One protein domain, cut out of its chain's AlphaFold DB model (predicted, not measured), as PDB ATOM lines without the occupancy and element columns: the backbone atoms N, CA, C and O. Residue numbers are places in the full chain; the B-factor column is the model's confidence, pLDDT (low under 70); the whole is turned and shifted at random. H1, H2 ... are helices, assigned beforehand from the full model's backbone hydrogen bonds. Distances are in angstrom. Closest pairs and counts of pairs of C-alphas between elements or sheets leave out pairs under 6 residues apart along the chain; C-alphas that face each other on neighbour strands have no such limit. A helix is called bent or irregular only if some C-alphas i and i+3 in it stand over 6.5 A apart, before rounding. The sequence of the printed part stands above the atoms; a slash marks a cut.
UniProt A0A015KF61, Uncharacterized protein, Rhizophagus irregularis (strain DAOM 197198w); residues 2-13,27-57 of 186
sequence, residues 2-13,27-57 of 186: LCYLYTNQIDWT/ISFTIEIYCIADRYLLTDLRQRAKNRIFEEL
ATOM      1  N   LEU A   2     362.182 226.529 278.528       80.06
ATOM      2  CA  LEU A   2     362.005 225.310 279.341       80.06
ATOM      3  C   LEU A   2     361.277 224.192 278.582       80.06
ATOM      4  O   LEU A   2     361.779 223.078 278.548       80.06
ATOM      5  N   CYS A   3     360.173 224.499 277.891       77.31
ATOM      6  CA  CYS A   3     359.463 223.511 277.074       77.31
ATOM      7  C   CYS A   3     360.394 222.817 276.070       77.31
ATOM      8  O   CYS A   3     360.402 221.597 276.018       77.31
ATOM      9  N   TYR A   4     361.257 223.568 275.377       83.75
ATOM     10  CA  TYR A   4     362.226 223.002 274.435       83.75
ATOM     11  C   TYR A   4     363.163 221.981 275.089       83.75
ATOM     12  O   TYR A   4     363.405 220.929 274.512       83.75
ATOM     13  N   LEU A   5     363.661 222.244 276.301       83.56
ATOM     14  CA  LEU A   5     364.550 221.304 276.998       83.56
ATOM     15  C   LEU A   5     363.858 219.973 277.330       83.56
ATOM     16  O   LEU A   5     364.511 218.936 277.332       83.56
ATOM     17  N   TYR A   6     362.549 220.000 277.589       84.88
ATOM     18  CA  TYR A   6     361.780 218.807 277.952       84.88
ATOM     19  C   TYR A   6     361.115 218.106 276.761       84.88
ATOM     20  O   TYR A   6     360.851 216.910 276.837       84.88
ATOM     21  N   THR A   7     360.828 218.819 275.668       85.88
ATOM     22  CA  THR A   7     360.052 218.286 274.533       85.88
ATOM     23  C   THR A   7     360.802 218.304 273.205       85.88
ATOM     24  O   THR A   7     360.314 217.732 272.233       85.88
ATOM     25  N   ASN A   8     361.964 218.965 273.144       83.56
ATOM     26  CA  ASN A   8     362.732 219.255 271.928       83.56
ATOM     27  C   ASN A   8     361.920 219.960 270.820       83.56
ATOM     28  O   ASN A   8     362.266 219.918 269.635       83.56
ATOM     29  N   GLN A   9     360.814 220.597 271.210       81.62
ATOM     30  CA  GLN A   9     359.900 221.308 270.327       81.62
ATOM     31  C   GLN A   9     359.887 222.786 270.696       81.62
ATOM     32  O   GLN A   9     359.933 223.153 271.874       81.62
ATOM     33  N   ILE A  10     359.840 223.632 269.673       81.81
ATOM     34  CA  ILE A  10     359.588 225.056 269.836       81.81
ATOM     35  C   ILE A  10     358.403 225.432 268.974       81.81
ATOM     36  O   ILE A  10     358.315 225.039 267.810       81.81
ATOM     37  N   ASP A  11     357.509 226.176 269.603       79.06
ATOM     38  CA  ASP A  11     356.433 226.857 268.930       79.06
ATOM     39  C   ASP A  11     356.980 228.189 268.413       79.06
ATOM     40  O   ASP A  11     357.500 228.992 269.189       79.06
ATOM     41  N   TRP A  12     356.966 228.358 267.093       75.25
ATOM     42  CA  TRP A  12     357.426 229.575 266.418       75.25
ATOM     43  C   TRP A  12     356.276 230.551 266.176       75.25
ATOM     44  O   TRP A  12     356.514 231.688 265.771       75.25
ATOM     45  N   THR A  13     355.036 230.108 266.388       66.94
ATOM     46  CA  THR A  13     353.856 230.949 266.264       66.94
ATOM     47  C   THR A  13     353.793 231.847 267.487       66.94
ATOM     48  O   THR A  13     353.585 231.402 268.615       66.94
ATOM     49  N   ILE A  27     360.781 243.098 268.713       58.88
ATOM     50  CA  ILE A  27     361.897 242.291 268.240       58.88
ATOM     51  C   ILE A  27     361.327 240.915 267.953       58.88
ATOM     52  O   ILE A  27     360.775 240.285 268.853       58.88
ATOM     53  N   SER A  28     361.436 240.467 266.698       73.12
ATOM     54  CA  SER A  28     360.860 239.189 266.283       73.12
ATOM     55  C   SER A  28     361.224 238.106 267.299       73.12
ATOM     56  O   SER A  28     362.402 237.917 267.604       73.12
ATOM     57  N   PHE A  29     360.226 237.403 267.833       81.88
ATOM     58  CA  PHE A  29     360.399 236.315 268.800       81.88
ATOM     59  C   PHE A  29     361.522 235.340 268.386       81.88
ATOM     60  O   PHE A  29     362.307 234.870 269.213       81.88
ATOM     61  N   THR A  30     361.685 235.119 267.079       85.00
ATOM     62  CA  THR A  30     362.774 234.343 266.473       85.00
ATOM     63  C   THR A  30     364.177 234.841 266.876       85.00
ATOM     64  O   THR A  30     365.058 234.037 267.192       85.00
ATOM     65  N   ILE A  31     364.398 236.159 266.918       85.31
ATOM     66  CA  ILE A  31     365.651 236.802 267.355       85.31
ATOM     67  C   ILE A  31     365.912 236.538 268.838       85.31
ATOM     68  O   ILE A  31     367.051 236.266 269.234       85.31
ATOM     69  N   GLU A  32     364.875 236.621 269.670       85.31
ATOM     70  CA  GLU A  32     365.001 236.354 271.101       85.31
ATOM     71  C   GLU A  32     365.379 234.899 271.354       85.31
ATOM     72  O   GLU A  32     366.318 234.624 272.108       85.31
ATOM     73  N   ILE A  33     364.712 233.972 270.660       87.44
ATOM     74  CA  ILE A  33     365.035 232.546 270.698       87.44
ATOM     75  C   ILE A  33     366.477 232.312 270.254       87.44
ATOM     76  O   ILE A  33     367.186 231.570 270.929       87.44
ATOM     77  N   TYR A  34     366.948 232.970 269.191       89.19
ATOM     78  CA  TYR A  34     368.341 232.868 268.756       89.19
ATOM     79  C   TYR A  34     369.321 233.313 269.854       89.19
ATOM     80  O   TYR A  34     370.255 232.585 270.191       89.19
ATOM     81  N   CYS A  35     369.071 234.468 270.479       87.50
ATOM     82  CA  CYS A  35     369.926 234.995 271.547       87.50
ATOM     83  C   CYS A  35     369.882 234.141 272.822       87.50
ATOM     84  O   CYS A  35     370.856 234.059 273.568       87.50
ATOM     85  N   ILE A  36     368.737 233.533 273.132       88.19
ATOM     86  CA  ILE A  36     368.597 232.605 274.255       88.19
ATOM     87  C   ILE A  36     369.326 231.299 273.927       88.19
ATOM     88  O   ILE A  36     370.116 230.829 274.738       88.19
ATOM     89  N   ALA A  37     369.125 230.730 272.743       88.75
ATOM     90  CA  ALA A  37     369.777 229.492 272.332       88.75
ATOM     91  C   ALA A  37     371.305 229.602 272.380       88.75
ATOM     92  O   ALA A  37     371.956 228.678 272.861       88.75
ATOM     93  N   ASP A  38     371.861 230.742 271.963       88.69
ATOM     94  CA  ASP A  38     373.293 231.025 272.066       88.69
ATOM     95  C   ASP A  38     373.767 231.089 273.530       88.69
ATOM     96  O   ASP A  38     374.707 230.389 273.906       88.69
ATOM     97  N   ARG A  39     373.040 231.807 274.402       89.19
ATOM     98  CA  ARG A  39     373.347 231.893 275.845       89.19
ATOM     99  C   ARG A  39     373.344 230.542 276.562       89.19
ATOM    100  O   ARG A  39     374.140 230.336 277.470       89.19
ATOM    101  N   TYR A  40     372.438 229.645 276.179       88.31
ATOM    102  CA  TYR A  40     372.329 228.300 276.755       88.31
ATOM    103  C   TYR A  40     373.111 227.243 275.959       88.31
ATOM    104  O   TYR A  40     372.988 226.057 276.257       88.31
ATOM    105  N   LEU A  41     373.906 227.655 274.962       88.56
ATOM    106  CA  LEU A  41     374.731 226.785 274.117       88.56
ATOM    107  C   LEU A  41     373.938 225.655 273.431       88.56
ATOM    108  O   LEU A  41     374.460 224.569 273.176       88.56
ATOM    109  N   LEU A  42     372.669 225.908 273.102       89.75
ATOM    110  CA  LEU A  42     371.821 224.963 272.379       89.75
ATOM    111  C   LEU A  42     372.057 225.103 270.874       89.75
ATOM    112  O   LEU A  42     371.338 225.827 270.183       89.75
ATOM    113  N   THR A  43     373.064 224.396 270.366       89.75
ATOM    114  CA  THR A  43     373.508 224.463 268.963       89.75
ATOM    115  C   THR A  43     372.391 224.172 267.963       89.75
ATOM    116  O   THR A  43     372.227 224.917 266.997       89.75
ATOM    117  N   ASP A  44     371.579 223.144 268.217       89.12
ATOM    118  CA  ASP A  44     370.489 222.750 267.316       89.12
ATOM    119  C   ASP A  44     369.415 223.831 267.237       89.12
ATOM    120  O   ASP A  44     368.944 224.187 266.154       89.12
ATOM    121  N   LEU A  45     369.052 224.401 268.388       88.94
ATOM    122  CA  LEU A  45     368.050 225.452 268.448       88.94
ATOM    123  C   LEU A  45     368.560 226.747 267.818       88.94
ATOM    124  O   LEU A  45     367.839 227.389 267.056       88.94
ATOM    125  N   ARG A  46     369.819 227.099 268.091       91.19
ATOM    126  CA  ARG A  46     370.494 228.252 267.491       91.19
ATOM    127  C   ARG A  46     370.487 228.144 265.971       91.19
ATOM    128  O   ARG A  46     370.163 229.119 265.298       91.19
ATOM    129  N   GLN A  47     370.780 226.962 265.426       90.81
ATOM    130  CA  GLN A  47     370.765 226.739 263.982       90.81
ATOM    131  C   GLN A  47     369.351 226.832 263.391       90.81
ATOM    132  O   GLN A  47     369.172 227.445 262.339       90.81
ATOM    133  N   ARG A  48     368.334 226.279 264.064       89.50
ATOM    134  CA  ARG A  48     366.933 226.407 263.623       89.50
ATOM    135  C   ARG A  48     366.471 227.865 263.624       89.50
ATOM    136  O   ARG A  48     365.914 228.320 262.631       89.50
ATOM    137  N   ALA A  49     366.768 228.604 264.693       89.44
ATOM    138  CA  ALA A  49     366.444 230.024 264.796       89.44
ATOM    139  C   ALA A  49     367.183 230.848 263.731       89.44
ATOM    140  O   ALA A  49     366.583 231.701 263.089       89.44
ATOM    141  N   LYS A  50     368.462 230.542 263.474       90.06
ATOM    142  CA  LYS A  50     369.248 231.156 262.396       90.06
ATOM    143  C   LYS A  50     368.588 230.976 261.031       90.06
ATOM    144  O   LYS A  50     368.428 231.951 260.305       90.06
ATOM    145  N   ASN A  51     368.196 229.748 260.690       89.88
ATOM    146  CA  ASN A  51     367.526 229.474 259.419       89.88
ATOM    147  C   ASN A  51     366.222 230.271 259.310       89.88
ATOM    148  O   ASN A  51     365.959 230.880 258.277       89.88
ATOM    149  N   ARG A  52     365.458 230.342 260.402       87.44
ATOM    150  CA  ARG A  52     364.196 231.075 260.440       87.44
ATOM    151  C   ARG A  52     364.369 232.588 260.287       87.44
ATOM    152  O   ARG A  52     363.615 233.203 259.547       87.44
ATOM    153  N   ILE A  53     365.401 233.172 260.904       87.88
ATOM    154  CA  ILE A  53     365.757 234.591 260.712       87.88
ATOM    155  C   ILE A  53     366.008 234.890 259.231       87.88
ATOM    156  O   ILE A  53     365.614 235.946 258.749       87.88
ATOM    157  N   PHE A  54     366.651 233.971 258.504       87.75
ATOM    158  CA  PHE A  54     366.887 234.149 257.073       87.75
ATOM    159  C   PHE A  54     365.625 233.958 256.224       87.75
ATOM    160  O   PHE A  54     365.472 234.662 255.231       87.75
ATOM    161  N   GLU A  55     364.719 233.056 256.607       86.06
ATOM    162  CA  GLU A  55     363.411 232.892 255.949       86.06
ATOM    163  C   GLU A  55     362.511 234.123 256.125       86.06
ATOM    164  O   GLU A  55     361.796 234.508 255.205       86.06
ATOM    165  N   GLU A  56     362.554 234.746 257.302       84.75
ATOM    166  CA  GLU A  56     361.737 235.910 257.659       84.75
ATOM    167  C   GLU A  56     362.423 237.242 257.316       84.75
ATOM    168  O   GLU A  56     361.914 238.306 257.673       84.75
ATOM    169  N   LEU A  57     363.576 237.222 256.641       86.06
ATOM    170  CA  LEU A  57     364.331 238.432 256.326       86.06
ATOM    171  C   LEU A  57     363.590 239.270 255.275       86.06
ATOM    172  O   LEU A  57     363.302 238.823 254.168       86.06
TER     173      LEU A  57
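AT A GLANCE: This is residues 2 to 13 and 27 to 57 of the 186 residues of an uncharacterized protein of Rhizophagus irregularis (strain DAOM 197198w) (UniProt A0A015KF61). Two helices, H2 and H3, fold back on each other as a compact helical hairpin, side by side and running opposite ways. A short helix, H1, lies off to one side without touching either of them, and residues 8 to 13 run out from it as a stretch with no named element, as far as a cut in the chain. The printed part has 43 residues, with three named helices in the order H1, H2, H3 along the chain and no named strand, and its class is all helix. The whole is compact, with a radius of gyration of the C-alphas of 9.7 A, and the C-alphas span 29 by 20 by 17 A along their three main axes.

IN THESE COORDINATES: The printed part begins with H1, residues 2 to 7, from Leu 2 to Thr 7. Its first C-alpha, that of Leu 2, is at (362.005, 225.310, 279.341), and its six residues cover 8.7 A from first to last C-alpha. Residues 8 to 13 follow with no named element, and the C-alpha of Thr 13, the last one before the cut, is at (353.856, 230.949, 266.264). Printing resumes at Ile 27, and Ile 27 and Ser 28 come before the next helix. H2 takes residues 29 to 39, from Phe 29 to Arg 39, with 11 residues and 15.4 A from first to last C-alpha. H2 begins with C-alpha 29 at (360.399, 236.315, 268.800). Residues 40 to 42, Tyr 40, Leu 41 and Leu 42, make the link to the last helix. H3 takes residues 43 to 55, from Thr 43 to Glu 55, and with 13 residues and 18.5 A from first to last C-alpha it is the longest helix by residues. It ends with C-alpha 55 at (363.411, 232.892, 255.949), and Glu 56 and Leu 57 follow it.

HOW THE PARTS SIT: H1 touches no helix: it is apart from H2, the next helix along the chain, and apart from H3. H2 and H3 touch, with 16 pairs of C-alphas within 8 A. The closest C-alphas of the two are those of Ala 37 and Arg 46, 5.0 A apart. Their centres are 9.0 A apart. Their lines stand at a shallow tilt of 29 degrees, and the two helices run opposite ways. The link between them, three residues long, is tight, and H2 and H3 form a helical hairpin. In the backbones of H1, H2 and H3, every O i to N i+4 pair is within hydrogen-bond range. No helix is bent or irregular.

THE WHOLE: The two C-alphas farthest apart in the printed part are those of Tyr 6 and Leu 57, at 29.3 A. From the first to the last printed C-alpha, Leu 2 to Leu 57, the distance is 26.6 A. Residues 14 to 26 are cut out and not printed, and the gap from C-alpha 13 to C-alpha 27 across the cut is 14.0 A. The link from H1 to H2 runs across this cut, with 21 residues between the two helices in the chain, 13 of them not printed. The one link printed whole, H2 to H3, is tight. The mean pLDDT of the printed part is 84.8, with means of 83 for H1, 87 for H2 and 89 for H3. The model's confidence is low, under 70, at two residues, Thr 13 and Ile 27, which stand on the two sides of the cut. In the full chain of 186 residues, the printed part begins at residue 2 and ends at residue 57.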